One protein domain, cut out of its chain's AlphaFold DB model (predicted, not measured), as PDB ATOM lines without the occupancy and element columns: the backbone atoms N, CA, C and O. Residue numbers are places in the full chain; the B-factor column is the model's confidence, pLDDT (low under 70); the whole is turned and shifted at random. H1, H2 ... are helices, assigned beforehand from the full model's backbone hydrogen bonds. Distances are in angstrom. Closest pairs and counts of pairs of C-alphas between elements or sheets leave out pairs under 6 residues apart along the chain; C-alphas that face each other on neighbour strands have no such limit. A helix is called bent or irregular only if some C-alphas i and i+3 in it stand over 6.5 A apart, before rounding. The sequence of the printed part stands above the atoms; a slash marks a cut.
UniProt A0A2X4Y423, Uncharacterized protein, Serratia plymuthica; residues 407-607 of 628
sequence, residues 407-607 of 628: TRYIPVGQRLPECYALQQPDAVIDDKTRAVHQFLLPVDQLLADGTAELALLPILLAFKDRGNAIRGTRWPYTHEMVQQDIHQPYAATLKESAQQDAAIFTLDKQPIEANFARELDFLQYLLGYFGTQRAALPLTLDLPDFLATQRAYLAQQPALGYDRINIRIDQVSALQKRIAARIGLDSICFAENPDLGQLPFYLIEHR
ATOM      1  N   THR A 407      11.092 -34.046  35.456       87.12
ATOM      2  CA  THR A 407      12.085 -34.409  36.473       87.12
ATOM      3  C   THR A 407      13.166 -35.350  35.951       87.12
ATOM      4  O   THR A 407      14.249 -35.405  36.523       87.12
ATOM      5  N   ARG A 408      12.934 -36.087  34.859       90.75
ATOM      6  CA  ARG A 408      13.917 -37.042  34.322       90.75
ATOM      7  C   ARG A 408      15.198 -36.340  33.851       90.75
ATOM      8  O   ARG A 408      15.156 -35.523  32.935       90.75
ATOM      9  N   TYR A 409      16.352 -36.739  34.383       94.75
ATOM     10  CA  TYR A 409      17.667 -36.186  34.031       94.75
ATOM     11  C   TYR A 409      18.631 -37.294  33.586       94.75
ATOM     12  O   TYR A 409      18.613 -38.383  34.159       94.75
ATOM     13  N   ILE A 410      19.449 -37.019  32.565       95.44
ATOM     14  CA  ILE A 410      20.523 -37.911  32.104       95.44
ATOM     15  C   ILE A 410      21.861 -37.220  32.405       95.44
ATOM     16  O   ILE A 410      22.141 -36.191  31.784       95.44
ATOM     17  N   PRO A 411      22.684 -37.768  33.314       96.50
ATOM     18  CA  PRO A 411      23.992 -37.217  33.648       96.50
ATOM     19  C   PRO A 411      24.925 -37.028  32.458       96.50
ATOM     20  O   PRO A 411      24.955 -37.855  31.544       96.50
ATOM     21  N   VAL A 412      25.771 -36.002  32.529       96.25
ATOM     22  CA  VAL A 412      26.843 -35.758  31.552       96.25
ATOM     23  C   VAL A 412      27.751 -36.984  31.438       96.25
ATOM     24  O   VAL A 412      28.061 -37.424  30.333       96.25
ATOM     25  N   GLY A 413      28.081 -37.610  32.575       93.69
ATOM     26  CA  GLY A 413      28.908 -38.818  32.641       93.69
ATOM     27  C   GLY A 413      28.404 -39.986  31.784       93.69
ATOM     28  O   GLY A 413      29.204 -40.744  31.247       93.69
ATOM     29  N   GLN A 414      27.086 -40.115  31.608       93.25
ATOM     30  CA  GLN A 414      26.482 -41.199  30.822       93.25
ATOM     31  C   GLN A 414      26.511 -40.938  29.313       93.25
ATOM     32  O   GLN A 414      26.332 -41.873  28.537       93.25
ATOM     33  N   ARG A 415      26.723 -39.686  28.891       93.56
ATOM     34  CA  ARG A 415      26.827 -39.309  27.471       93.56
ATOM     35  C   ARG A 415      28.233 -39.464  26.913       93.56
ATOM     36  O   ARG A 415      28.403 -39.456  25.697       93.56
ATOM     37  N   LEU A 416      29.221 -39.584  27.792       95.06
ATOM     38  CA  LEU A 416      30.616 -39.687  27.409       95.06
ATOM     39  C   LEU A 416      30.955 -41.100  26.916       95.06
ATOM     40  O   LEU A 416      30.351 -42.074  27.379       95.06
ATOM     41  N   PRO A 417      31.932 -41.229  26.001       94.44
ATOM     42  CA  PRO A 417      32.366 -42.526  25.498       94.44
ATOM     43  C   PRO A 417      32.817 -43.482  26.611       94.44
ATOM     44  O   PRO A 417      33.374 -43.065  27.625       94.44
ATOM     45  N   GLU A 418      32.665 -44.789  26.383       92.44
ATOM     46  CA  GLU A 418      33.016 -45.831  27.364       92.44
ATOM     47  C   GLU A 418      34.491 -45.804  27.803       92.44
ATOM     48  O   GLU A 418      34.823 -46.276  28.890       92.44
ATOM     49  N   CYS A 419      35.391 -45.222  26.999       92.75
ATOM     50  CA  CYS A 419      36.812 -45.118  27.339       92.75
ATOM     51  C   CYS A 419      37.099 -44.238  28.568       92.75
ATOM     52  O   CYS A 419      38.177 -44.363  29.145       92.75
ATOM     53  N   TYR A 420      36.148 -43.399  29.000       93.19
ATOM     54  CA  TYR A 420      36.240 -42.625  30.244       93.19
ATOM     55  C   TYR A 420      35.920 -43.460  31.494       93.19
ATOM     56  O   TYR A 420      36.117 -42.977  32.605       93.19
ATOM     57  N   ALA A 421      35.403 -44.686  31.330       92.69
ATOM     58  CA  ALA A 421      35.018 -45.601  32.407       92.69
ATOM     59  C   ALA A 421      33.964 -45.058  33.400       92.69
ATOM     60  O   ALA A 421      33.751 -45.652  34.455       92.69
ATOM     61  N   LEU A 422      33.233 -43.990  33.055       93.12
ATOM     62  CA  LEU A 422      32.249 -43.339  33.940       93.12
ATOM     63  C   LEU A 422      30.937 -44.126  34.114       93.12
ATOM     64  O   LEU A 422      30.059 -43.726  34.881       93.12
ATOM     65  N   GLN A 423      30.776 -45.225  33.376       92.75
ATOM     66  CA  GLN A 423      29.685 -46.185  33.547       92.75
ATOM     67  C   GLN A 423      30.096 -47.397  34.403       92.75
ATOM     68  O   GLN A 423      29.254 -48.242  34.700       92.75
ATOM     69  N   GLN A 424      31.372 -47.510  34.788       91.62
ATOM     70  CA  GLN A 424      31.857 -48.618  35.609       91.62
ATOM     71  C   GLN A 424      31.539 -48.382  37.098       91.62
ATOM     72  O   GLN A 424      31.480 -47.235  37.542       91.62
ATOM     73  N   PRO A 425      31.308 -49.448  37.887       90.50
ATOM     74  CA  PRO A 425      30.996 -49.319  39.308       90.50
ATOM     75  C   PRO A 425      32.220 -48.886  40.126       90.50
ATOM     76  O   PRO A 425      33.358 -49.179  39.752       90.50
ATOM     77  N   ASP A 426      31.982 -48.284  41.297       89.50
ATOM     78  CA  ASP A 426      33.036 -47.750  42.184       89.50
ATOM     79  C   ASP A 426      34.117 -48.789  42.555       89.50
ATOM     80  O   ASP A 426      35.276 -48.447  42.764       89.50
ATOM     81  N   ALA A 427      33.761 -50.078  42.572       90.44
ATOM     82  CA  ALA A 427      34.682 -51.177  42.865       90.44
ATOM     83  C   ALA A 427      35.773 -51.404  41.798       90.44
ATOM     84  O   ALA A 427      36.751 -52.098  42.075       90.44
ATOM     85  N   VAL A 428      35.587 -50.893  40.576       92.12
ATOM     86  CA  VAL A 428      36.467 -51.152  39.420       92.12
ATOM     87  C   VAL A 428      37.274 -49.913  39.019       92.12
ATOM     88  O   VAL A 428      38.352 -50.051  38.443       92.12
ATOM     89  N   ILE A 429      36.781 -48.714  39.335       93.25
ATOM     90  CA  ILE A 429      37.412 -47.449  38.940       93.25
ATOM     91  C   ILE A 429      38.597 -47.080  39.844       93.25
ATOM     92  O   ILE A 429      38.646 -47.435  41.022       93.25
ATOM     93  N   ASP A 430      39.550 -46.324  39.297       93.44
ATOM     94  CA  ASP A 430      40.657 -45.747  40.060       93.44
ATOM     95  C   ASP A 430      40.302 -44.365  40.645       93.44
ATOM     96  O   ASP A 430      39.314 -43.724  40.272       93.44
ATOM     97  N   ASP A 431      41.138 -43.863  41.559       93.44
ATOM     98  CA  ASP A 431      40.899 -42.570  42.221       93.44
ATOM     99  C   ASP A 431      40.868 -41.385  41.236       93.44
ATOM    100  O   ASP A 431      40.226 -40.368  41.507       93.44
ATOM    101  N   LYS A 432      41.520 -41.506  40.072       93.75
ATOM    102  CA  LYS A 432      41.505 -40.473  39.023       93.75
ATOM    103  C   LYS A 432      40.165 -40.426  38.302       93.75
ATOM    104  O   LYS A 432      39.624 -39.344  38.098       93.75
ATOM    105  N   THR A 433      39.603 -41.583  37.969       94.06
ATOM    106  CA  THR A 433      38.257 -41.686  37.397       94.06
ATOM    107  C   THR A 433      37.220 -41.177  38.401       94.06
ATOM    108  O   THR A 433      36.337 -40.398  38.040       94.06
ATOM    109  N   ARG A 434      37.386 -41.492  39.696       94.56
ATOM    110  CA  ARG A 434      36.550 -40.926  40.769       94.56
ATOM    111  C   ARG A 434      36.644 -39.395  40.842       94.56
ATOM    112  O   ARG A 434      35.628 -38.737  41.063       94.56
ATOM    113  N   ALA A 435      37.818 -38.812  40.605       95.81
ATOM    114  CA  ALA A 435      37.973 -37.358  40.547       95.81
ATOM    115  C   ALA A 435      37.188 -36.726  39.381       95.81
ATOM    116  O   ALA A 435      36.621 -35.648  39.546       95.81
ATOM    117  N   VAL A 436      37.074 -37.404  38.231       96.12
ATOM    118  CA  VAL A 436      36.232 -36.938  37.111       96.12
ATOM    119  C   VAL A 436      34.746 -36.991  37.476       96.12
ATOM    120  O   VAL A 436      34.021 -36.039  37.198       96.12
ATOM    121  N   HIS A 437      34.289 -38.038  38.169       96.44
ATOM    122  CA  HIS A 437      32.925 -38.068  38.716       96.44
ATOM    123  C   HIS A 437      32.653 -36.871  39.637       96.44
ATOM    124  O   HIS A 437      31.628 -36.204  39.512       96.44
ATOM    125  N   GLN A 438      33.590 -36.554  40.534       96.31
ATOM    126  CA  GLN A 438      33.481 -35.394  41.425       96.31
ATOM    127  C   GLN A 438      33.515 -34.059  40.670       96.31
ATOM    128  O   GLN A 438      32.806 -33.133  41.055       96.31
ATOM    129  N   PHE A 439      34.289 -33.963  39.585       97.94
ATOM    130  CA  PHE A 439      34.322 -32.788  38.712       97.94
ATOM    131  C   PHE A 439      32.980 -32.550  38.003       97.94
ATOM    132  O   PHE A 439      32.556 -31.404  37.858       97.94
ATOM    133  N   LEU A 440      32.290 -33.620  37.594       97.94
ATOM    134  CA  LEU A 440      31.003 -33.534  36.899       97.94
ATOM    135  C   LEU A 440      29.811 -33.290  37.828       97.94
ATOM    136  O   LEU A 440      28.846 -32.669  37.392       97.94
ATOM    137  N   LEU A 441      29.882 -33.707  39.095       97.62
ATOM    138  CA  LEU A 441      28.800 -33.534  40.067       97.62
ATOM    139  C   LEU A 441      28.215 -32.104  40.128       97.62
ATOM    140  O   LEU A 441      26.995 -31.983  40.015       97.62
ATOM    141  N   PRO A 442      28.997 -31.014  40.278       97.50
ATOM    142  CA  PRO A 442      28.427 -29.664  40.309       97.50
ATOM    143  C   PRO A 442      27.782 -29.257  38.976       97.50
ATOM    144  O   PRO A 442      26.774 -28.557  38.977       97.50
ATOM    145  N   VAL A 443      28.319 -29.717  37.840       97.81
ATOM    146  CA  VAL A 443      27.739 -29.457  36.511       97.81
ATOM    147  C   VAL A 443      26.400 -30.180  36.364       97.81
ATOM    148  O   VAL A 443      25.412 -29.579  35.946       97.81
ATOM    149  N   ASP A 444      26.353 -31.453  36.760       97.88
ATOM    150  CA  ASP A 444      25.133 -32.255  36.768       97.88
ATOM    151  C   ASP A 444      24.078 -31.679  37.720       97.88
ATOM    152  O   ASP A 444      22.901 -31.643  37.365       97.88
ATOM    153  N   GLN A 445      24.484 -31.191  38.898       96.94
ATOM    154  CA  GLN A 445      23.585 -30.562  39.866       96.94
ATOM    155  C   GLN A 445      22.927 -29.305  39.279       96.94
ATOM    156  O   GLN A 445      21.707 -29.200  39.318       96.94
ATOM    157  N   LEU A 446      23.699 -28.402  38.660       96.94
ATOM    158  CA  LEU A 446      23.160 -27.176  38.049       96.94
ATOM    159  C   LEU A 446      22.152 -27.471  36.926       96.94
ATOM    160  O   LEU A 446      21.111 -26.819  36.827       96.94
ATOM    161  N   LEU A 447      22.439 -28.465  36.084       97.31
ATOM    162  CA  LEU A 447      21.535 -28.878  35.008       97.31
ATOM    163  C   LEU A 447      20.278 -29.572  35.556       97.31
ATOM    164  O   LEU A 447      19.171 -29.329  35.066       97.31
ATOM    165  N   ALA A 448      20.427 -30.411  36.584       96.75
ATOM    166  CA  ALA A 448      19.309 -31.078  37.242       96.75
ATOM    167  C   ALA A 448      18.410 -30.096  38.007       96.75
ATOM    168  O   ALA A 448      17.189 -30.252  37.957       96.75
ATOM    169  N   ASP A 449      18.968 -29.065  38.640       96.31
ATOM    170  CA  ASP A 449      18.198 -28.005  39.296       96.31
ATOM    171  C   ASP A 449      17.304 -27.274  38.287       96.31
ATOM    172  O   ASP A 449      16.120 -27.086  38.551       96.31
ATOM    173  N   GLY A 450      17.801 -26.996  37.076       96.31
ATOM    174  CA  GLY A 450      16.975 -26.447  35.997       96.31
ATOM    175  C   GLY A 450      15.783 -27.344  35.636       96.31
ATOM    176  O   GLY A 450      14.663 -26.862  35.464       96.31
ATOM    177  N   THR A 451      15.979 -28.668  35.581       96.38
ATOM    178  CA  THR A 451      14.863 -29.611  35.349       96.38
ATOM    179  C   THR A 451      13.871 -29.645  36.513       96.38
ATOM    180  O   THR A 451      12.663 -29.754  36.302       96.38
ATOM    181  N   ALA A 452      14.370 -29.525  37.746       95.88
ATOM    182  CA  ALA A 452      13.555 -29.508  38.951       95.88
ATOM    183  C   ALA A 452      12.738 -28.215  39.059       95.88
ATOM    184  O   ALA A 452      11.577 -28.256  39.455       95.88
ATOM    185  N   GLU A 453      13.320 -27.074  38.692       96.06
ATOM    186  CA  GLU A 453      12.647 -25.777  38.712       96.06
ATOM    187  C   GLU A 453      11.521 -25.722  37.682       96.06
ATOM    188  O   GLU A 453      10.406 -25.317  38.014       96.06
ATOM    189  N   LEU A 454      11.763 -26.232  36.472       95.31
ATOM    190  CA  LEU A 454      10.715 -26.371  35.465       95.31
ATOM    191  C   LEU A 454       9.563 -27.277  35.932       95.31
ATOM    192  O   LEU A 454       8.398 -26.971  35.679       95.31
ATOM    193  N   ALA A 455       9.866 -28.363  36.650       94.62
ATOM    194  CA  ALA A 455       8.847 -29.228  37.245       94.62
ATOM    195  C   ALA A 455       8.066 -28.539  38.382       94.62
ATOM    196  O   ALA A 455       6.898 -28.856  38.603       94.62
ATOM    197  N   LEU A 456       8.694 -27.597  39.096       94.81
ATOM    198  CA  LEU A 456       8.091 -26.853  40.206       94.81
ATOM    199  C   LEU A 456       7.273 -25.635  39.738       94.81
ATOM    200  O   LEU A 456       6.496 -25.089  40.521       94.81
ATOM    201  N   LEU A 457       7.399 -25.220  38.474       94.06
ATOM    202  CA  LEU A 457       6.739 -24.035  37.918       94.06
ATOM    203  C   LEU A 457       5.222 -23.946  38.204       94.06
ATOM    204  O   LEU A 457       4.789 -22.869  38.628       94.06
ATOM    205  N   PRO A 458       4.410 -25.023  38.064       93.75
ATOM    206  CA  PRO A 458       2.985 -24.980  38.405       93.75
ATOM    207  C   PRO A 458       2.716 -24.565  39.853       93.75
ATOM    208  O   PRO A 458       1.711 -23.920  40.124       93.75
ATOM    209  N   ILE A 459       3.614 -24.922  40.779       94.06
ATOM    210  CA  ILE A 459       3.507 -24.625  42.213       94.06
ATOM    211  C   ILE A 459       4.084 -23.234  42.517       94.06
ATOM    212  O   ILE A 459       3.493 -22.484  43.294       94.06
ATOM    213  N   LEU A 460       5.196 -22.845  41.877       94.94
ATOM    214  CA  LEU A 460       5.799 -21.511  42.038       94.94
ATOM    215  C   LEU A 460       4.872 -20.387  41.571       94.94
ATOM    216  O   LEU A 460       4.897 -19.299  42.148       94.94
ATOM    217  N   LEU A 461       4.042 -20.638  40.558       95.69
ATOM    218  CA  LEU A 461       3.061 -19.683  40.031       95.69
ATOM    219  C   LEU A 461       1.629 -19.945  40.526       95.69
ATOM    220  O   LEU A 461       0.698 -19.280  40.077       95.69
ATOM    221  N   ALA A 462       1.436 -20.879  41.462       95.19
ATOM    222  CA  ALA A 462       0.111 -21.200  41.975       95.19
ATOM    223  C   ALA A 462      -0.457 -20.081  42.860       95.19
ATOM    224  O   ALA A 462       0.254 -19.482  43.676       95.19
ATOM    225  N   PHE A 463      -1.771 -19.865  42.761       95.75
ATOM    226  CA  PHE A 463      -2.514 -19.016  43.697       95.75
ATOM    227  C   PHE A 463      -2.839 -19.728  45.019       95.75
ATOM    228  O   PHE A 463      -2.946 -19.071  46.050       95.75
ATOM    229  N   LYS A 464      -2.954 -21.064  45.001       93.31
ATOM    230  CA  LYS A 464      -3.217 -21.924  46.170       93.31
ATOM    231  C   LYS A 464      -2.094 -22.942  46.351       93.31
ATOM    232  O   LYS A 464      -1.365 -23.220  45.406       93.31
ATOM    233  N   ASP A 465      -1.989 -23.513  47.548       89.81
ATOM    234  CA  ASP A 465      -1.109 -24.657  47.847       89.81
ATOM    235  C   ASP A 465       0.376 -24.420  47.510       89.81
ATOM    236  O   ASP A 465       1.078 -25.295  47.001       89.81
ATOM    237  N   ARG A 466       0.871 -23.207  47.782       92.81
ATOM    238  CA  ARG A 466       2.272 -22.838  47.539       92.81
ATOM    239  C   ARG A 466       3.210 -23.578  48.501       92.81
ATOM    240  O   ARG A 466       2.987 -23.588  49.712       92.81
ATOM    241  N   GLY A 467       4.290 -24.152  47.966       91.56
ATOM    242  CA  GLY A 467       5.275 -24.937  48.723       91.56
ATOM    243  C   GLY A 467       6.241 -24.112  49.589       91.56
ATOM    244  O   GLY A 467       6.136 -22.894  49.696       91.56
ATOM    245  N   ASN A 468       7.215 -24.779  50.216       92.75
ATOM    246  CA  ASN A 468       8.260 -24.147  51.043       92.75
ATOM    247  C   ASN A 468       9.565 -23.849  50.265       92.75
ATOM    248  O   ASN A 468      10.620 -23.715  50.873       92.75
ATOM    249  N   ALA A 469       9.531 -23.799  48.933       94.50
ATOM    250  CA  ALA A 469      10.727 -23.643  48.104       94.50
ATOM    251  C   ALA A 469      10.572 -22.479  47.122       94.50
ATOM    252  O   ALA A 469       9.484 -22.270  46.586       94.50
ATOM    253  N   ILE A 470      11.663 -21.748  46.879       95.69
ATOM    254  CA  ILE A 470      11.699 -20.632  45.917       95.69
ATOM    255  C   ILE A 470      12.184 -21.043  44.523       95.69
ATOM    256  O   ILE A 470      11.986 -20.302  43.562       95.69
ATOM    257  N   ARG A 471      12.828 -22.208  44.424       94.69
ATOM    258  CA  ARG A 471      13.341 -22.813  43.195       94.69
ATOM    259  C   ARG A 471      13.349 -24.328  43.330       94.69
ATOM    260  O   ARG A 471      13.334 -24.856  44.443       94.69
ATOM    261  N   GLY A 472      13.363 -25.025  42.203       94.31
ATOM    262  CA  GLY A 472      13.515 -26.474  42.209       94.31
ATOM    263  C   GLY A 472      14.960 -26.860  42.493       94.31
ATOM    264  O   GLY A 472      15.886 -26.275  41.942       94.31
ATOM    265  N   THR A 473      15.143 -27.863  43.344       94.56
ATOM    266  CA  THR A 473      16.438 -28.512  43.535       94.56
ATOM    267  C   THR A 473      16.254 -30.015  43.585       94.56
ATOM    268  O   THR A 473      15.286 -30.515  44.169       94.56
ATOM    269  N   ARG A 474      17.148 -30.758  42.933       93.69
ATOM    270  CA  ARG A 474      17.057 -32.217  42.893       93.69
ATOM    271  C   ARG A 474      18.432 -32.829  42.766       93.69
ATOM    272  O   ARG A 474      19.257 -32.374  41.985       93.69
ATOM    273  N   TRP A 475      18.650 -33.921  43.486       96.31
ATOM    274  CA  TRP A 475      19.846 -34.719  43.281       96.31
ATOM    275  C   TRP A 475      19.843 -35.346  41.873       96.31
ATOM    276  O   TRP A 475      18.841 -35.969  41.505       96.31
ATOM    277  N   PRO A 476      20.924 -35.208  41.084       95.75
ATOM    278  CA  PRO A 476      20.934 -35.599  39.675       95.75
ATOM    279  C   PRO A 476      20.871 -37.115  39.447       95.75
ATOM    280  O   PRO A 476      20.441 -37.545  38.376       95.75
ATOM    281  N   TYR A 477      21.270 -37.930  40.429       95.81
ATOM    282  CA  TYR A 477      21.431 -39.379  40.262       95.81
ATOM    283  C   TYR A 477      20.286 -40.185  40.886       95.81
ATOM    284  O   TYR A 477      19.775 -39.857  41.957       95.81
ATOM    285  N   THR A 478      19.882 -41.268  40.220       93.31
ATOM    286  CA  THR A 478      18.914 -42.236  40.758       93.31
ATOM    287  C   THR A 478      19.632 -43.429  41.388       93.31
ATOM    288  O   THR A 478      20.811 -43.654  41.134       93.31
ATOM    289  N   HIS A 479      18.923 -44.230  42.189       90.31
ATOM    290  CA  HIS A 479      19.489 -45.426  42.834       90.31
ATOM    291  C   HIS A 479      20.005 -46.491  41.853       90.31
ATOM    292  O   HIS A 479      20.813 -47.322  42.238       90.31
ATOM    293  N   GLU A 480      19.548 -46.474  40.600       90.12
ATOM    294  CA  GLU A 480      19.988 -47.409  39.555       90.12
ATOM    295  C   GLU A 480      21.278 -46.951  38.848       90.12
ATOM    296  O   GLU A 480      21.859 -47.700  38.065       90.12
ATOM    297  N   MET A 481      21.722 -45.712  39.082       93.69
ATOM    298  CA  MET A 481      22.877 -45.118  38.413       93.69
ATOM    299  C   MET A 481      24.160 -45.328  39.220       93.69
ATOM    300  O   MET A 481      24.209 -44.984  40.398       93.69
ATOM    301  N   VAL A 482      25.242 -45.771  38.566       94.12
ATOM    302  CA  VAL A 482      26.555 -45.999  39.213       94.12
ATOM    303  C   VAL A 482      27.108 -44.755  39.913       94.12
ATOM    304  O   VAL A 482      27.794 -44.860  40.925       94.12
ATOM    305  N   GLN A 483      26.772 -43.560  39.409       94.50
ATOM    306  CA  GLN A 483      27.193 -42.293  40.005       94.50
ATOM    307  C   GLN A 483      26.633 -42.111  41.427       94.50
ATOM    308  O   GLN A 483      27.290 -41.500  42.267       94.50
ATOM    309  N   GLN A 484      25.456 -42.671  41.737       95.31
ATOM    310  CA  GLN A 484      24.886 -42.599  43.083       95.31
ATOM    311  C   GLN A 484      25.786 -43.284  44.112       95.31
ATOM    312  O   GLN A 484      26.043 -42.701  45.165       95.31
ATOM    313  N   ASP A 485      26.284 -44.480  43.799       93.94
ATOM    314  CA  ASP A 485      27.131 -45.257  44.706       93.94
ATOM    315  C   ASP A 485      28.475 -44.558  44.947       93.94
ATOM    316  O   ASP A 485      28.942 -44.481  46.082       93.94
ATOM    317  N   ILE A 486      29.049 -43.954  43.902       94.44
ATOM    318  CA  ILE A 486      30.322 -43.215  43.970       94.44
ATOM    319  C   ILE A 486      30.225 -41.998  44.906       94.44
ATOM    320  O   ILE A 486      31.154 -41.695  45.660       94.44
ATOM    321  N   HIS A 487      29.099 -41.282  44.873       95.81
ATOM    322  CA  HIS A 487      28.877 -40.089  45.694       95.81
ATOM    323  C   HIS A 487      28.219 -40.391  47.051       95.81
ATOM    324  O   HIS A 487      28.041 -39.483  47.867       95.81
ATOM    325  N   GLN A 488      27.876 -41.652  47.326       95.38
ATOM    326  CA  GLN A 488      27.105 -42.064  48.499       95.38
ATOM    327  C   GLN A 488      27.646 -41.558  49.851       95.38
ATOM    328  O   GLN A 488      26.821 -41.151  50.674       95.38
ATOM    329  N   PRO A 489      28.973 -41.504  50.108       95.38
ATOM    330  CA  PRO A 489      29.494 -41.079  51.411       95.38
ATOM    331  C   PRO A 489      29.134 -39.641  51.817       95.38
ATOM    332  O   PRO A 489      29.107 -39.340  53.005       95.38
ATOM    333  N   TYR A 490      28.863 -38.755  50.853       95.88
ATOM    334  CA  TYR A 490      28.563 -37.332  51.090       95.88
ATOM    335  C   TYR A 490      27.270 -36.854  50.413       95.88
ATOM    336  O   TYR A 490      26.877 -35.698  50.582       95.88
ATOM    337  N   ALA A 491      26.569 -37.726  49.681       96.06
ATOM    338  CA  ALA A 491      25.339 -37.377  48.975       96.06
ATOM    339  C   ALA A 491      24.257 -36.819  49.915       96.06
ATOM    340  O   ALA A 491      23.600 -35.845  49.566       96.06
ATOM    341  N   ALA A 492      24.071 -37.400  51.105       96.12
ATOM    342  CA  ALA A 492      23.061 -36.928  52.058       96.12
ATOM    343  C   ALA A 492      23.322 -35.478  52.503       96.12
ATOM    344  O   ALA A 492      22.417 -34.649  52.447       96.12
ATOM    345  N   THR A 493      24.572 -35.161  52.850       96.56
ATOM    346  CA  THR A 493      24.990 -33.820  53.280       96.56
ATOM    347  C   THR A 493      24.796 -32.780  52.178       96.56
ATOM    348  O   THR A 493      24.293 -31.690  52.440       96.56
ATOM    349  N   LEU A 494      25.148 -33.110  50.929       96.31
ATOM    350  CA  LEU A 494      24.963 -32.188  49.804       96.31
ATOM    351  C   LEU A 494      23.486 -31.987  49.447       96.31
ATOM    352  O   LEU A 494      23.082 -30.859  49.173       96.31
ATOM    353  N   LYS A 495      22.668 -33.050  49.493       95.12
ATOM    354  CA  LYS A 495      21.213 -32.952  49.282       95.12
ATOM    355  C   LYS A 495      20.571 -32.022  50.299       95.12
ATOM    356  O   LYS A 495      19.803 -31.150  49.914       95.12
ATOM    357  N   GLU A 496      20.901 -32.202  51.574       93.56
ATOM    358  CA  GLU A 496      20.387 -31.357  52.647       93.56
ATOM    359  C   GLU A 496      20.811 -29.896  52.452       93.56
ATOM    360  O   GLU A 496      19.968 -29.006  52.512       93.56
ATOM    361  N   SER A 497      22.083 -29.650  52.122       93.06
ATOM    362  CA  SER A 497      22.583 -28.295  51.867       93.06
ATOM    363  C   SER A 497      21.860 -27.610  50.702       93.06
ATOM    364  O   SER A 497      21.476 -26.451  50.833       93.06
ATOM    365  N   ALA A 498      21.651 -28.305  49.579       92.12
ATOM    366  CA  ALA A 498      20.950 -27.745  48.423       92.12
ATOM    367  C   ALA A 498      19.457 -27.504  48.714       92.12
ATOM    368  O   ALA A 498      18.893 -26.485  48.318       92.12
ATOM    369  N   GLN A 499      18.819 -28.413  49.460       91.38
ATOM    370  CA  GLN A 499      17.428 -28.265  49.890       91.38
ATOM    371  C   GLN A 499      17.238 -27.075  50.827       91.38
ATOM    372  O   GLN A 499      16.293 -26.311  50.641       91.38
ATOM    373  N   GLN A 500      18.131 -26.894  51.800       90.38
ATOM    374  CA  GLN A 500      18.099 -25.747  52.707       90.38
ATOM    375  C   GLN A 500      18.293 -24.433  51.945       90.38
ATOM    376  O   GLN A 500      17.551 -23.485  52.178       90.38
ATOM    377  N   ASP A 501      19.217 -24.393  50.985       91.62
ATOM    378  CA  ASP A 501      19.484 -23.200  50.177       91.62
ATOM    379  C   ASP A 501      18.306 -22.801  49.262       91.62
ATOM    380  O   ASP A 501      18.108 -21.623  48.968       91.62
ATOM    381  N   ALA A 502      17.469 -23.758  48.846       94.25
ATOM    382  CA  ALA A 502      16.250 -23.494  48.075       94.25
ATOM    383  C   ALA A 502      14.994 -23.240  48.937       94.25
ATOM    384  O   ALA A 502      13.978 -22.769  48.410       94.25
ATOM    385  N   ALA A 503      15.029 -23.568  50.232       95.12
ATOM    386  CA  ALA A 503      13.877 -23.494  51.127       95.12
ATOM    387  C   ALA A 503      13.628 -22.076  51.663       95.12
ATOM    388  O   ALA A 503      14.547 -21.278  51.826       95.12
ATOM    389  N   ILE A 504      12.373 -21.751  51.976       94.94
ATOM    390  CA  ILE A 504      12.002 -20.462  52.587       94.94
ATOM    391  C   ILE A 504      12.299 -20.475  54.090       94.94
ATOM    392  O   ILE A 504      12.802 -19.492  54.636       94.94
ATOM    393  N   PHE A 505      12.001 -21.596  54.748       92.31
ATOM    394  CA  PHE A 505      12.269 -21.814  56.166       92.31
ATOM    395  C   PHE A 505      13.244 -22.966  56.391       92.31
ATOM    396  O   PHE A 505      13.213 -23.965  55.668       92.31
ATOM    397  N   THR A 506      14.046 -22.851  57.448       87.06
ATOM    398  CA  THR A 506      14.846 -23.949  57.996       87.06
ATOM    399  C   THR A 506      13.957 -25.029  58.629       87.06
ATOM    400  O   THR A 506      12.751 -24.841  58.812       87.06
ATOM    401  N   LEU A 507      14.557 -26.161  59.015       81.88
ATOM    402  CA  LEU A 507      13.861 -27.236  59.738       81.88
ATOM    403  C   LEU A 507      13.224 -26.748  61.054       81.88
ATOM    404  O   LEU A 507      12.132 -27.187  61.405       81.88
ATOM    405  N   ASP A 508      13.848 -25.768  61.713       83.19
ATOM    406  CA  ASP A 508      13.352 -25.125  62.939       83.19
ATOM    407  C   ASP A 508      12.370 -23.967  62.663       83.19
ATOM    408  O   ASP A 508      12.113 -23.131  63.533       83.19
ATOM    409  N   LYS A 509      11.831 -23.890  61.436       82.31
ATOM    410  CA  LYS A 509      10.894 -22.859  60.955       82.31
ATOM    411  C   LYS A 509      11.426 -21.422  61.021       82.31
ATOM    412  O   LYS A 509      10.642 -20.476  61.009       82.31
ATOM    413  N   GLN A 510      12.744 -21.238  61.051       86.25
ATOM    414  CA  GLN A 510      13.342 -19.907  60.969       86.25
ATOM    415  C   GLN A 510      13.432 -19.465  59.503       86.25
ATOM    416  O   GLN A 510      13.802 -20.277  58.653       86.25
ATOM    417  N   PRO A 511      13.079 -18.214  59.172       87.94
ATOM    418  CA  PRO A 511      13.119 -17.738  57.796       87.94
ATOM    419  C   PRO A 511      14.558 -17.563  57.314       87.94
ATOM    420  O   PRO A 511      15.397 -16.985  58.003       87.94
ATOM    421  N   ILE A 512      14.822 -18.010  56.091       92.50
ATOM    422  CA  ILE A 512      16.036 -17.659  55.355       92.50
ATOM    423  C   ILE A 512      15.752 -16.328  54.659       92.50
ATOM    424  O   ILE A 512      14.946 -16.281  53.732       92.50
ATOM    425  N   GLU A 513      16.379 -15.240  55.119       88.94
ATOM    426  CA  GLU A 513      15.997 -13.857  54.772       88.94
ATOM    427  C   GLU A 513      15.813 -13.616  53.264       88.94
ATOM    428  O   GLU A 513      14.781 -13.090  52.842       88.94
ATOM    429  N   ALA A 514      16.775 -14.043  52.440       93.12
ATOM    430  CA  ALA A 514      16.726 -13.850  50.992       93.12
ATOM    431  C   ALA A 514      15.577 -14.633  50.328       93.12
ATOM    432  O   ALA A 514      14.876 -14.102  49.466       93.12
ATOM    433  N   ASN A 515      15.346 -15.875  50.756       95.62
ATOM    434  CA  ASN A 515      14.311 -16.742  50.188       95.62
ATOM    435  C   ASN A 515      12.916 -16.321  50.658       95.62
ATOM    436  O   ASN A 515      11.959 -16.335  49.884       95.62
ATOM    437  N   PHE A 516      12.809 -15.866  51.904       94.38
ATOM    438  CA  PHE A 516      11.599 -15.255  52.433       94.38
ATOM    439  C   PHE A 516      11.231 -13.993  51.648       94.38
ATOM    440  O   PHE A 516      10.108 -13.887  51.160       94.38
ATOM    441  N   ALA A 517      12.184 -13.080  51.435       94.62
ATOM    442  CA  ALA A 517      11.972 -11.907  50.589       94.62
ATOM    443  C   ALA A 517      11.550 -12.298  49.160       94.62
ATOM    444  O   ALA A 517      10.620 -11.710  48.611       94.62
ATOM    445  N   ARG A 518      12.157 -13.346  48.591       96.75
ATOM    446  CA  ARG A 518      11.818 -13.824  47.247       96.75
ATOM    447  C   ARG A 518      10.388 -14.354  47.135       96.75
ATOM    448  O   ARG A 518       9.703 -14.048  46.162       96.75
ATOM    449  N   GLU A 519       9.910 -15.113  48.116       96.50
ATOM    450  CA  GLU A 519       8.508 -15.547  48.133       96.50
ATOM    451  C   GLU A 519       7.553 -14.353  48.275       96.50
ATOM    452  O   GLU A 519       6.503 -14.308  47.632       96.50
ATOM    453  N   LEU A 520       7.919 -13.348  49.070       95.62
ATOM    454  CA  LEU A 520       7.135 -12.122  49.188       95.62
ATOM    455  C   LEU A 520       7.061 -11.331  47.870       95.62
ATOM    456  O   LEU A 520       6.035 -10.692  47.614       95.62
ATOM    457  N   ASP A 521       8.100 -11.387  47.035       97.00
ATOM    458  CA  ASP A 521       8.087 -10.821  45.681       97.00
ATOM    459  C   ASP A 521       7.139 -11.594  44.757       97.00
ATOM    460  O   ASP A 521       6.370 -10.978  44.016       97.00
ATOM    461  N   PHE A 522       7.130 -12.933  44.830       97.56
ATOM    462  CA  PHE A 522       6.164 -13.748  44.084       97.56
ATOM    463  C   PHE A 522       4.727 -13.395  44.469       97.56
ATOM    464  O   PHE A 522       3.890 -13.174  43.596       97.56
ATOM    465  N   LEU A 523       4.445 -13.268  45.767       97.44
ATOM    466  CA  LEU A 523       3.125 -12.859  46.245       97.44
ATOM    467  C   LEU A 523       2.754 -11.456  45.762       97.44
ATOM    468  O   LEU A 523       1.629 -11.246  45.319       97.44
ATOM    469  N   GLN A 524       3.687 -10.502  45.795       97.75
ATOM    470  CA  GLN A 524       3.443  -9.153  45.285       97.75
ATOM    471  C   GLN A 524       3.125  -9.157  43.782       97.75
ATOM    472  O   GLN A 524       2.221  -8.444  43.349       97.75
ATOM    473  N   TYR A 525       3.840  -9.957  42.992       98.31
ATOM    474  CA  TYR A 525       3.579 -10.101  41.562       98.31
ATOM    475  C   TYR A 525       2.190 -10.701  41.293       98.31
ATOM    476  O   TYR A 525       1.407 -10.122  40.542       98.31
ATOM    477  N   LEU A 526       1.854 -11.812  41.956       97.94
ATOM    478  CA  LEU A 526       0.589 -12.524  41.746       97.94
ATOM    479  C   LEU A 526      -0.627 -11.735  42.257       97.94
ATOM    480  O   LEU A 526      -1.662 -11.716  41.598       97.94
ATOM    481  N   LEU A 527      -0.505 -11.024  43.384       97.44
ATOM    482  CA  LEU A 527      -1.545 -10.102  43.863       97.44
ATOM    483  C   LEU A 527      -1.772  -8.936  42.889       97.44
ATOM    484  O   LEU A 527      -2.895  -8.447  42.752       97.44
ATOM    485  N   GLY A 528      -0.728  -8.535  42.156       97.81
ATOM    486  CA  GLY A 528      -0.807  -7.502  41.127       97.81
ATOM    487  C   GLY A 528      -1.823  -7.813  40.022       97.81
ATOM    488  O   GLY A 528      -2.431  -6.884  39.495       97.81
ATOM    489  N   TYR A 529      -2.087  -9.092  39.726       96.75
ATOM    490  CA  TYR A 529      -3.114  -9.494  38.753       96.75
ATOM    491  C   TYR A 529      -4.530  -9.089  39.177       96.75
ATOM    492  O   TYR A 529      -5.366  -8.800  38.327       96.75
ATOM    493  N   PHE A 530      -4.784  -9.008  40.483       95.31
ATOM    494  CA  PHE A 530      -6.076  -8.612  41.051       95.31
ATOM    495  C   PHE A 530      -6.121  -7.122  41.419       95.31
ATOM    496  O   PHE A 530      -7.031  -6.675  42.116       95.31
ATOM    497  N   GLY A 531      -5.117  -6.338  41.004       95.19
ATOM    498  CA  GLY A 531      -5.003  -4.924  41.363       95.19
ATOM    499  C   GLY A 531      -4.753  -4.686  42.857       95.19
ATOM    500  O   GLY A 531      -5.002  -3.586  43.356       95.19
ATOM    501  N   THR A 532      -4.280  -5.698  43.588       94.38
ATOM    502  CA  THR A 532      -3.965  -5.600  45.016       94.38
ATOM    503  C   THR A 532      -2.455  -5.634  45.254       94.38
ATOM    504  O   THR A 532      -1.644  -5.821  44.347       94.38
ATOM    505  N   GLN A 533      -2.049  -5.351  46.491       94.75
ATOM    506  CA  GLN A 533      -0.646  -5.350  46.896       94.75
ATOM    507  C   GLN A 533      -0.507  -6.059  48.232       94.75
ATOM    508  O   GLN A 533      -1.407  -5.983  49.076       94.75
ATOM    509  N   ARG A 534       0.648  -6.693  48.419       93.75
ATOM    510  CA  ARG A 534       1.026  -7.343  49.668       93.75
ATOM    511  C   ARG A 534       1.117  -6.314  50.800       93.75
ATOM    512  O   ARG A 534       1.427  -5.146  50.558       93.75
ATOM    513  N   ALA A 535       0.877  -6.738  52.037       93.31
ATOM    514  CA  ALA A 535       1.172  -5.909  53.202       93.31
ATOM    515  C   ALA A 535       2.667  -5.578  53.298       93.31
ATOM    516  O   ALA A 535       3.523  -6.398  52.952       93.31
ATOM    517  N   ALA A 536       2.979  -4.388  53.815       90.25
ATOM    518  CA  ALA A 536       4.341  -4.042  54.205       90.25
ATOM    519  C   ALA A 536       4.828  -4.977  55.322       90.25
ATOM    520  O   ALA A 536       4.021  -5.501  56.086       90.25
ATOM    521  N   LEU A 537       6.145  -5.190  55.408       83.69
ATOM    522  CA  LEU A 537       6.728  -6.027  56.455       83.69
ATOM    523  C   LEU A 537       6.485  -5.391  57.836       83.69
ATOM    524  O   LEU A 537       6.936  -4.266  58.069       83.69
ATOM    525  N   PRO A 538       5.779  -6.080  58.741       77.62
ATOM    526  CA  PRO A 538       5.531  -5.587  60.085       77.62
ATOM    527  C   PRO A 538       6.778  -5.765  60.958       77.62
ATOM    528  O   PRO A 538       7.524  -6.729  60.818       77.62
ATOM    529  N   LEU A 539       6.998  -4.835  61.890       72.12
ATOM    530  CA  LEU A 539       8.177  -4.826  62.768       72.12
ATOM    531  C   LEU A 539       8.119  -5.871  63.899       72.12
ATOM    532  O   LEU A 539       9.140  -6.138  64.524       72.12
ATOM    533  N   THR A 540       6.936  -6.407  64.214       65.38
ATOM    534  CA  THR A 540       6.676  -7.106  65.488       65.38
ATOM    535  C   THR A 540       5.907  -8.422  65.350       65.38
ATOM    536  O   THR A 540       5.392  -8.909  66.353       65.38
ATOM    537  N   LEU A 541       5.767  -8.983  64.144       73.06
ATOM    538  CA  LEU A 541       4.993 -10.215  63.935       73.06
ATOM    539  C   LEU A 541       5.872 -11.430  63.664       73.06
ATOM    540  O   LEU A 541       6.995 -11.316  63.175       73.06
ATOM    541  N   ASP A 542       5.298 -12.593  63.960       87.06
ATOM    542  CA  ASP A 542       5.822 -13.890  63.562       87.06
ATOM    543  C   ASP A 542       5.854 -13.999  62.029       87.06
ATOM    544  O   ASP A 542       4.838 -13.844  61.350       87.06
ATOM    545  N   LEU A 543       7.043 -14.216  61.464       88.81
ATOM    546  CA  LEU A 543       7.263 -14.198  60.013       88.81
ATOM    547  C   LEU A 543       6.603 -15.387  59.281       88.81
ATOM    548  O   LEU A 543       6.008 -15.155  58.222       88.81
ATOM    549  N   PRO A 544       6.657 -16.634  59.798       89.69
ATOM    550  CA  PRO A 544       5.846 -17.747  59.310       89.69
ATOM    551  C   PRO A 544       4.350 -17.439  59.226       89.69
ATOM    552  O   PRO A 544       3.753 -17.641  58.166       89.69
ATOM    553  N   ASP A 545       3.758 -16.921  60.302       90.81
ATOM    554  CA  ASP A 545       2.339 -16.562  60.321       90.81
ATOM    555  C   ASP A 545       2.022 -15.414  59.350       90.81
ATOM    556  O   ASP A 545       1.096 -15.519  58.545       90.81
ATOM    557  N   PHE A 546       2.853 -14.366  59.308       92.31
ATOM    558  CA  PHE A 546       2.715 -13.287  58.326       92.31
ATOM    559  C   PHE A 546       2.687 -13.826  56.889       92.31
ATOM    560  O   PHE A 546       1.832 -13.433  56.089       92.31
ATOM    561  N   LEU A 547       3.596 -14.743  56.547       92.88
ATOM    562  CA  LEU A 547       3.628 -15.346  55.217       92.88
ATOM    563  C   LEU A 547       2.382 -16.196  54.947       92.88
ATOM    564  O   LEU A 547       1.830 -16.117  53.847       92.88
ATOM    565  N   ALA A 548       1.920 -16.977  55.927       92.94
ATOM    566  CA  ALA A 548       0.686 -17.748  55.816       92.94
ATOM    567  C   ALA A 548      -0.517 -16.834  55.534       92.94
ATOM    568  O   ALA A 548      -1.280 -17.101  54.605       92.94
ATOM    569  N   THR A 549      -0.617 -15.702  56.232       94.12
ATOM    570  CA  THR A 549      -1.633 -14.666  55.998       94.12
ATOM    571  C   THR A 549      -1.571 -14.117  54.573       94.12
ATOM    572  O   THR A 549      -2.595 -14.047  53.896       94.12
ATOM    573  N   GLN A 550      -0.384 -13.761  54.064       95.38
ATOM    574  CA  GLN A 550      -0.254 -13.226  52.700       95.38
ATOM    575  C   GLN A 550      -0.547 -14.280  51.614       95.38
ATOM    576  O   GLN A 550      -1.142 -13.954  50.585       95.38
ATOM    577  N   ARG A 551      -0.181 -15.548  51.837       95.94
ATOM    578  CA  ARG A 551      -0.531 -16.665  50.942       95.94
ATOM    579  C   ARG A 551      -2.029 -16.928  50.929       95.94
ATOM    580  O   ARG A 551      -2.608 -17.078  49.857       95.94
ATOM    581  N   ALA A 552      -2.662 -16.941  52.097       95.62
ATOM    582  CA  ALA A 552      -4.099 -17.131  52.211       95.62
ATOM    583  C   ALA A 552      -4.880 -15.954  51.609       95.62
ATOM    584  O   ALA A 552      -5.903 -16.160  50.958       95.62
ATOM    585  N   TYR A 553      -4.350 -14.734  51.740       96.44
ATOM    586  CA  TYR A 553      -4.882 -13.562  51.058       96.44
ATOM    587  C   TYR A 553      -4.884 -13.749  49.540       96.44
ATOM    588  O   TYR A 553      -5.914 -13.502  48.917       96.44
ATOM    589  N   LEU A 554      -3.783 -14.221  48.943       97.38
ATOM    590  CA  LEU A 554      -3.725 -14.540  47.511       97.38
ATOM    591  C   LEU A 554      -4.707 -15.664  47.132       97.38
ATOM    592  O   LEU A 554      -5.458 -15.528  46.169       97.38
ATOM    593  N   ALA A 555      -4.730 -16.746  47.910       96.62
ATOM    594  CA  ALA A 555      -5.566 -17.915  47.648       96.62
ATOM    595  C   ALA A 555      -7.069 -17.597  47.668       96.62
ATOM    596  O   ALA A 555      -7.821 -18.190  46.906       96.62
ATOM    597  N   GLN A 556      -7.507 -16.662  48.515       95.75
ATOM    598  CA  GLN A 556      -8.920 -16.303  48.675       95.75
ATOM    599  C   GLN A 556      -9.317 -15.027  47.911       95.75
ATOM    600  O   GLN A 556     -10.426 -14.534  48.119       95.75
ATOM    601  N   GLN A 557      -8.472 -14.477  47.021       96.00
ATOM    602  CA  GLN A 557      -8.788 -13.239  46.279       96.00
ATOM    603  C   GLN A 557     -10.182 -13.236  45.628       96.00
ATOM    604  O   GLN A 557     -10.885 -12.241  45.816       96.00
ATOM    605  N   PRO A 558     -10.638 -14.304  44.934       95.00
ATOM    606  CA  PRO A 558     -11.952 -14.289  44.292       95.00
ATOM    607  C   PRO A 558     -13.102 -14.136  45.294       95.00
ATOM    608  O   PRO A 558     -13.997 -13.318  45.099       95.00
ATOM    609  N   ALA A 559     -13.048 -14.856  46.419       93.62
ATOM    610  CA  ALA A 559     -14.055 -14.758  47.475       93.62
ATOM    611  C   ALA A 559     -14.031 -13.382  48.164       93.62
ATOM    612  O   ALA A 559     -15.072 -12.767  48.391       93.62
ATOM    613  N   LEU A 560     -12.834 -12.856  48.451       94.12
ATOM    614  CA  LEU A 560     -12.666 -11.543  49.082       94.12
ATOM    615  C   LEU A 560     -13.126 -10.388  48.182       94.12
ATOM    616  O   LEU A 560     -13.578  -9.359  48.691       94.12
ATOM    617  N   GLY A 561     -12.968 -10.540  46.865       92.38
ATOM    618  CA  GLY A 561     -13.461  -9.607  45.859       92.38
ATOM    619  C   GLY A 561     -14.983  -9.632  45.756       92.38
ATOM    620  O   GLY A 561     -15.605  -8.568  45.817       92.38
ATOM    621  N   TYR A 562     -15.568 -10.830  45.686       93.94
ATOM    622  CA  TYR A 562     -17.013 -11.029  45.583       93.94
ATOM    623  C   TYR A 562     -17.757 -10.446  46.794       93.94
ATOM    624  O   TYR A 562     -18.597  -9.560  46.639       93.94
ATOM    625  N   ASP A 563     -17.379 -10.843  48.014       91.62
ATOM    626  CA  ASP A 563     -18.042 -10.450  49.270       91.62
ATOM    627  C   ASP A 563     -17.522  -9.136  49.877       91.62
ATOM    628  O   ASP A 563     -17.682  -8.868  51.067       91.62
ATOM    629  N   ARG A 564     -16.903  -8.267  49.072       86.62
ATOM    630  CA  ARG A 564     -16.211  -7.049  49.536       86.62
ATOM    631  C   ARG A 564     -17.012  -6.124  50.465       86.62
ATOM    632  O   ARG A 564     -16.390  -5.383  51.226       86.62
ATOM    633  N   ILE A 565     -18.340  -6.103  50.339       81.44
ATOM    634  CA  ILE A 565     -19.267  -5.222  51.077       81.44
ATOM    635  C   ILE A 565     -20.202  -6.029  51.994       81.44
ATOM    636  O   ILE A 565     -20.762  -5.474  52.941       81.44
ATOM    637  N   ASN A 566     -20.324  -7.335  51.749       85.88
ATOM    638  CA  ASN A 566     -21.200  -8.232  52.483       85.88
ATOM    639  C   ASN A 566     -20.649  -8.512  53.889       85.88
ATOM    640  O   ASN A 566     -19.465  -8.821  54.066       85.88
ATOM    641  N   ILE A 567     -21.517  -8.431  54.896       83.25
ATOM    642  CA  ILE A 567     -21.180  -8.726  56.286       83.25
ATOM    643  C   ILE A 567     -22.179  -9.725  56.849       83.25
ATOM    644  O   ILE A 567     -23.271  -9.367  57.309       83.25
ATOM    645  N   ARG A 568     -21.728 -10.976  56.911       80.19
ATOM    646  CA  ARG A 568     -22.398 -12.024  57.670       80.19
ATOM    647  C   ARG A 568     -21.929 -12.041  59.124       80.19
ATOM    648  O   ARG A 568     -20.778 -11.725  59.412       80.19
ATOM    649  N   ILE A 569     -22.843 -12.396  60.020       73.31
ATOM    650  CA  ILE A 569     -22.630 -12.404  61.476       73.31
ATOM    651  C   ILE A 569     -22.094 -13.742  62.003       73.31
ATOM    652  O   ILE A 569     -21.575 -13.801  63.110       73.31
ATOM    653  N   ASP A 570     -22.234 -14.806  61.217       78.12
ATOM    654  CA  ASP A 570     -21.889 -16.188  61.563       78.12
ATOM    655  C   ASP A 570     -20.460 -16.579  61.153       78.12
ATOM    656  O   ASP A 570     -19.970 -17.636  61.541       78.12
ATOM    657  N   GLN A 571     -19.775 -15.727  60.386       84.31
ATOM    658  CA  GLN A 571     -18.443 -15.994  59.850       84.31
ATOM    659  C   GLN A 571     -17.553 -14.751  59.863       84.31
ATOM    660  O   GLN A 571     -18.022 -13.613  59.894       84.31
ATOM    661  N   VAL A 572     -16.243 -14.969  59.747       88.19
ATOM    662  CA  VAL A 572     -15.274 -13.884  59.553       88.19
ATOM    663  C   VAL A 572     -15.519 -13.236  58.190       88.19
ATOM    664  O   VAL A 572     -15.289 -13.848  57.144       88.19
ATOM    665  N   SER A 573     -15.991 -11.989  58.204       89.06
ATOM    666  CA  SER A 573     -16.346 -11.252  56.986       89.06
ATOM    667  C   SER A 573     -15.149 -11.057  56.048       89.06
ATOM    668  O   SER A 573     -14.007 -10.879  56.487       89.06
ATOM    669  N   ALA A 574     -15.405 -11.004  54.738       91.19
ATOM    670  CA  ALA A 574     -14.370 -10.713  53.747       91.19
ATOM    671  C   ALA A 574     -13.687  -9.360  54.010       91.19
ATOM    672  O   ALA A 574     -12.477  -9.231  53.830       91.19
ATOM    673  N   LEU A 575     -14.431  -8.360  54.500       90.31
ATOM    674  CA  LEU A 575     -13.869  -7.078  54.924       90.31
ATOM    675  C   LEU A 575     -12.857  -7.248  56.067       90.31
ATOM    676  O   LEU A 575     -11.753  -6.712  55.980       90.31
ATOM    677  N   GLN A 576     -13.195  -8.023  57.100       91.06
ATOM    678  CA  GLN A 576     -12.298  -8.308  58.222       91.06
ATOM    679  C   GLN A 576     -11.034  -9.037  57.754       91.06
ATOM    680  O   GLN A 576      -9.931  -8.591  58.070       91.06
ATOM    681  N   LYS A 577     -11.169 -10.077  56.917       93.19
ATOM    682  CA  LYS A 577     -10.019 -10.777  56.317       93.19
ATOM    683  C   LYS A 577      -9.145  -9.828  55.495       93.19
ATOM    684  O   LYS A 577      -7.929  -9.826  55.639       93.19
ATOM    685  N   ARG A 578      -9.737  -8.962  54.666       93.50
ATOM    686  CA  ARG A 578      -8.994  -7.976  53.858       93.50
ATOM    687  C   ARG A 578      -8.242  -6.968  54.721       93.50
ATOM    688  O   ARG A 578      -7.105  -6.641  54.392       93.50
ATOM    689  N   ILE A 579      -8.851  -6.487  55.806       92.00
ATOM    690  CA  ILE A 579      -8.177  -5.611  56.771       92.00
ATOM    691  C   ILE A 579      -6.993  -6.360  57.381       92.00
ATOM    692  O   ILE A 579      -5.884  -5.844  57.284       92.00
ATOM    693  N   ALA A 580      -7.207  -7.579  57.896       91.44
ATOM    694  CA  ALA A 580      -6.175  -8.437  58.486       91.44
ATOM    695  C   ALA A 580      -5.006  -8.699  57.520       91.44
ATOM    696  O   ALA A 580      -3.848  -8.484  57.870       91.44
ATOM    697  N   ALA A 581      -5.290  -9.041  56.263       92.94
ATOM    698  CA  ALA A 581      -4.260  -9.228  55.248       92.94
ATOM    699  C   ALA A 581      -3.507  -7.946  54.903       92.94
ATOM    700  O   ALA A 581      -2.308  -8.017  54.655       92.94
ATOM    701  N   ARG A 582      -4.176  -6.786  54.881       92.12
ATOM    702  CA  ARG A 582      -3.556  -5.500  54.525       92.12
ATOM    703  C   ARG A 582      -2.558  -5.017  55.573       92.12
ATOM    704  O   ARG A 582      -1.571  -4.381  55.212       92.12
ATOM    705  N   ILE A 583      -2.830  -5.310  56.840       88.75
ATOM    706  CA  ILE A 583      -1.926  -5.051  57.969       88.75
ATOM    707  C   ILE A 583      -0.936  -6.202  58.199       88.75
ATOM    708  O   ILE A 583       0.120  -5.980  58.782       88.75
ATOM    709  N   GLY A 584      -1.253  -7.404  57.712       85.44
ATOM    710  CA  GLY A 584      -0.436  -8.605  57.861       85.44
ATOM    711  C   GLY A 584      -0.653  -9.367  59.169       85.44
ATOM    712  O   GLY A 584       0.273 -10.032  59.612       85.44
ATOM    713  N   LEU A 585      -1.828  -9.261  59.797       85.19
ATOM    714  CA  LEU A 585      -2.137  -9.913  61.073       85.19
ATOM    715  C   LEU A 585      -2.770 -11.297  60.885       85.19
ATOM    716  O   LEU A 585      -3.742 -11.405  60.142       85.19
ATOM    717  N   ASP A 586      -2.246 -12.264  61.645       80.31
ATOM    718  CA  ASP A 586      -2.830 -13.544  62.077       80.31
ATOM    719  C   ASP A 586      -3.591 -14.357  61.020       80.31
ATOM    720  O   ASP A 586      -4.721 -14.043  60.617       80.31
ATOM    721  N   SER A 587      -2.989 -15.475  60.614       85.25
ATOM    722  CA  SER A 587      -3.541 -16.352  59.582       85.25
ATOM    723  C   SER A 587      -4.837 -17.050  60.000       85.25
ATOM    724  O   SER A 587      -5.579 -17.514  59.125       85.25
ATOM    725  N   ILE A 588      -5.188 -17.055  61.296       89.50
ATOM    726  CA  ILE A 588      -6.429 -17.658  61.802       89.50
ATOM    727  C   ILE A 588      -7.680 -17.081  61.128       89.50
ATOM    728  O   ILE A 588      -8.633 -17.816  60.877       89.50
ATOM    729  N   CYS A 589      -7.669 -15.799  60.736       89.38
ATOM    730  CA  CYS A 589      -8.781 -15.161  60.023       89.38
ATOM    731  C   CYS A 589      -9.106 -15.832  58.679       89.38
ATOM    732  O   CYS A 589     -10.210 -15.667  58.156       89.38
ATOM    733  N   PHE A 590      -8.151 -16.557  58.099       91.56
ATOM    734  CA  PHE A 590      -8.275 -17.190  56.792       91.56
ATOM    735  C   PHE A 590      -8.577 -18.685  56.854       91.56
ATOM    736  O   PHE A 590      -8.814 -19.276  55.799       91.56
ATOM    737  N   ALA A 591      -8.616 -19.287  58.044       89.50
ATOM    738  CA  ALA A 591      -9.052 -20.669  58.202       89.50
ATOM    739  C   ALA A 591     -10.480 -20.863  57.657       89.50
ATOM    740  O   ALA A 591     -11.287 -19.929  57.651       89.50
ATOM    741  N   GLU A 592     -10.797 -22.078  57.199       83.62
ATOM    742  CA  GLU A 592     -12.150 -22.415  56.728       83.62
ATOM    743  C   GLU A 592     -13.176 -22.293  57.858       83.62
ATOM    744  O   GLU A 592     -14.230 -21.693  57.672       83.62
ATOM    745  N   ASN A 593     -12.821 -22.786  59.050       86.12
ATOM    746  CA  ASN A 593     -13.627 -22.707  60.267       86.12
ATOM    747  C   ASN A 593     -12.807 -22.037  61.384       86.12
ATOM    748  O   ASN A 593     -12.192 -22.736  62.194       86.12
ATOM    749  N   PRO A 594     -12.716 -20.697  61.396       85.81
ATOM    750  CA  PRO A 594     -11.919 -19.974  62.380       85.81
ATOM    751  C   PRO A 594     -12.574 -20.012  63.768       85.81
ATOM    752  O   PRO A 594     -13.791 -19.857  63.893       85.81
ATOM    753  N   ASP A 595     -11.765 -20.154  64.821       86.75
ATOM    754  CA  ASP A 595     -12.231 -19.951  66.195       86.75
ATOM    755  C   ASP A 595     -12.459 -18.453  66.431       86.75
ATOM    756  O   ASP A 595     -11.518 -17.663  66.547       86.75
ATOM    757  N   LEU A 596     -13.732 -18.060  66.511       85.69
ATOM    758  CA  LEU A 596     -14.117 -16.670  66.719       85.69
ATOM    759  C   LEU A 596     -13.606 -16.116  68.059       85.69
ATOM    760  O   LEU A 596     -13.483 -14.905  68.189       85.69
ATOM    761  N   GLY A 597     -13.275 -16.951  69.050       86.62
ATOM    762  CA  GLY A 597     -12.727 -16.511  70.339       86.62
ATOM    763  C   GLY A 597     -11.259 -16.073  70.297       86.62
ATOM    764  O   GLY A 597     -10.792 -15.448  71.246       86.62
ATOM    765  N   GLN A 598     -10.540 -16.381  69.215       88.12
ATOM    766  CA  GLN A 598      -9.090 -16.167  69.094       88.12
ATOM    767  C   GLN A 598      -8.718 -15.203  67.963       88.12
ATOM    768  O   GLN A 598      -7.576 -15.174  67.516       88.12
ATOM    769  N   LEU A 599      -9.672 -14.409  67.474       89.56
ATOM    770  CA  LEU A 599      -9.410 -13.479  66.381       89.56
ATOM    771  C   LEU A 599      -8.506 -12.315  66.833       89.56
ATOM    772  O   LEU A 599      -8.662 -11.810  67.947       89.56
ATOM    773  N   PRO A 600      -7.630 -11.801  65.947       86.56
ATOM    774  CA  PRO A 600      -6.730 -10.687  66.262       86.56
ATOM    775  C   PRO A 600      -7.477  -9.376  66.551       86.56
ATOM    776  O   PRO A 600      -6.970  -8.499  67.248       86.56
ATOM    777  N   PHE A 601      -8.675  -9.215  65.984       90.44
ATOM    778  CA  PHE A 601      -9.579  -8.098  66.231       90.44
ATOM    779  C   PHE A 601     -11.005  -8.463  65.810       90.44
ATOM    780  O   PHE A 601     -11.215  -9.360  64.992       90.44
ATOM    781  N   TYR A 602     -11.974  -7.703  66.319       89.38
ATOM    782  CA  TYR A 602     -13.396  -7.863  66.027       89.38
ATOM    783  C   TYR A 602     -13.945  -6.623  65.331       89.38
ATOM    784  O   TYR A 602     -13.617  -5.497  65.707       89.38
ATOM    785  N   LEU A 603     -14.808  -6.832  64.339       87.12
ATOM    786  CA  LEU A 603     -15.557  -5.762  63.694       87.12
ATOM    787  C   LEU A 603     -17.014  -5.836  64.154       87.12
ATOM    788  O   LEU A 603     -17.716  -6.791  63.837       87.12
ATOM    789  N   ILE A 604     -17.454  -4.832  64.912       86.44
ATOM    790  CA  ILE A 604     -18.816  -4.755  65.450       86.44
ATOM    791  C   ILE A 604     -19.543  -3.597  64.776       86.44
ATOM    792  O   ILE A 604     -19.039  -2.476  64.715       86.44
ATOM    793  N   GLU A 605     -20.748  -3.864  64.286       87.00
ATOM    794  CA  GLU A 605     -21.589  -2.870  63.633       87.00
ATOM    795  C   GLU A 605     -22.671  -2.367  64.596       87.00
ATOM    796  O   GLU A 605     -23.539  -3.127  65.018       87.00
ATOM    797  N   HIS A 606     -22.671  -1.067  64.913       87.44
ATOM    798  CA  HIS A 606     -23.642  -0.492  65.856       87.44
ATOM    799  C   HIS A 606     -25.102  -0.703  65.431       87.44
ATOM    800  O   HIS A 606     -25.967  -0.862  66.284       87.44
ATOM    801  N   ARG A 607     -25.380  -0.758  64.121       84.81
ATOM    802  CA  ARG A 607     -26.715  -1.027  63.561       84.81
ATOM    803  C   ARG A 607     -27.318  -2.342  64.065       84.81
ATOM    804  O   ARG A 607     -28.538  -2.410  64.197       84.81
TER     805      ARG A 607
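AT A GLANCE: This is residues 407 to 607 of the 628 residues of an uncharacterized protein of Serratia plymuthica (UniProt A0A2X4Y423). The model is a long rod with two unlike halves: one half holds the long helices H2 and H3, running the same way along the rod with the small H1 on H2, and the other half is a cluster of H5, H6, H7 and H8, with H4 between the halves and touching H5. Residues 461 to 481 run back from the end of H2 to the start of H3, and the last residues run out at the far end of the rod. The printed part has 201 residues with eight named helices, H1 to H8 in that order, and no named strand; the class is all helix. It is loose, with a radius of gyration of the C-alphas of 23.6 A, and spans 85 by 29 by 26 A.

HOW THE PARTS SIT: The longest helix, H2, residues 431 to 460, touches H3, residues 482 to 502, with residues 434 to 438 alone; the closest C-alphas, of His 437 and Gln 483, are 7.2 A apart. The tilt is steep, 43 degrees, the same way. H1, residues 412 to 415, touches H2, the C-alphas of Val 412 and Asp 444 being closest at 6.5 A. H3 and H4, residues 513 to 528, are close but not clearly touching, with the C-alphas of Ala 502 and Asn 515 7.3 A apart. H4 touches H5, residues 543 to 555, at a shallow tilt of 21 degrees, the same way; Leu 527 and Leu 554 have the closest C-alphas, 6.1 A apart. H5 touches H7, residues 574 to 583, at a steep tilt of 42 degrees, opposite ways, with the C-alphas of Tyr 553 and Ala 581 closest at 6.1 A. H6, residues 557 to 562, forms a helical hairpin with H7, the C-alphas of Leu 560 and Ala 574 closest at 5.0 A. H8, residues 587 to 590, touches H5, the C-alphas of Thr 549 and Ser 587 closest at 4.4 A, and also H7, those of Lys 577 and Cys 589 closest at 5.9 A. Helix packing is mostly crossed: of the 4 pairs of helices of six or more residues that touch, 1 is at a shallow tilt, that of H4 and H5. Each O i to N i+4 pair is within hydrogen-bond range in H4, H5, H6 and H7, against 22 of 26 in H2 and 13 of 17 in H3; H1 and H8 are too short for such a pair.

IN THESE COORDINATES: H2 begins at C-alpha 431 (40.899, -42.570, 42.221) and is 40.9 A long; it is irregular, C-alphas 455 and 458 being 7.3 A apart, with a kink of 40 degrees near residue 454. H3, 26.3 A long, is irregular too, C-alphas 486 and 489 being 7.8 A apart, with a kink of 90 degrees near residue 489. H4 is 22.6 A long, H5 18.2 A and H7 14.3 A. H8 ends at C-alpha 590 (-8.275, -17.190, 56.792).

THE WHOLE: The C-alphas farthest apart, of Cys 419 and Arg 607, are 85.4 A apart. The printed part has no cut. The links H1 to H2, H2 to H3, H4 to H5 and H6 to H7 are long. The mean pLDDT of the printed part is 92.0, and residue 540 is under 70.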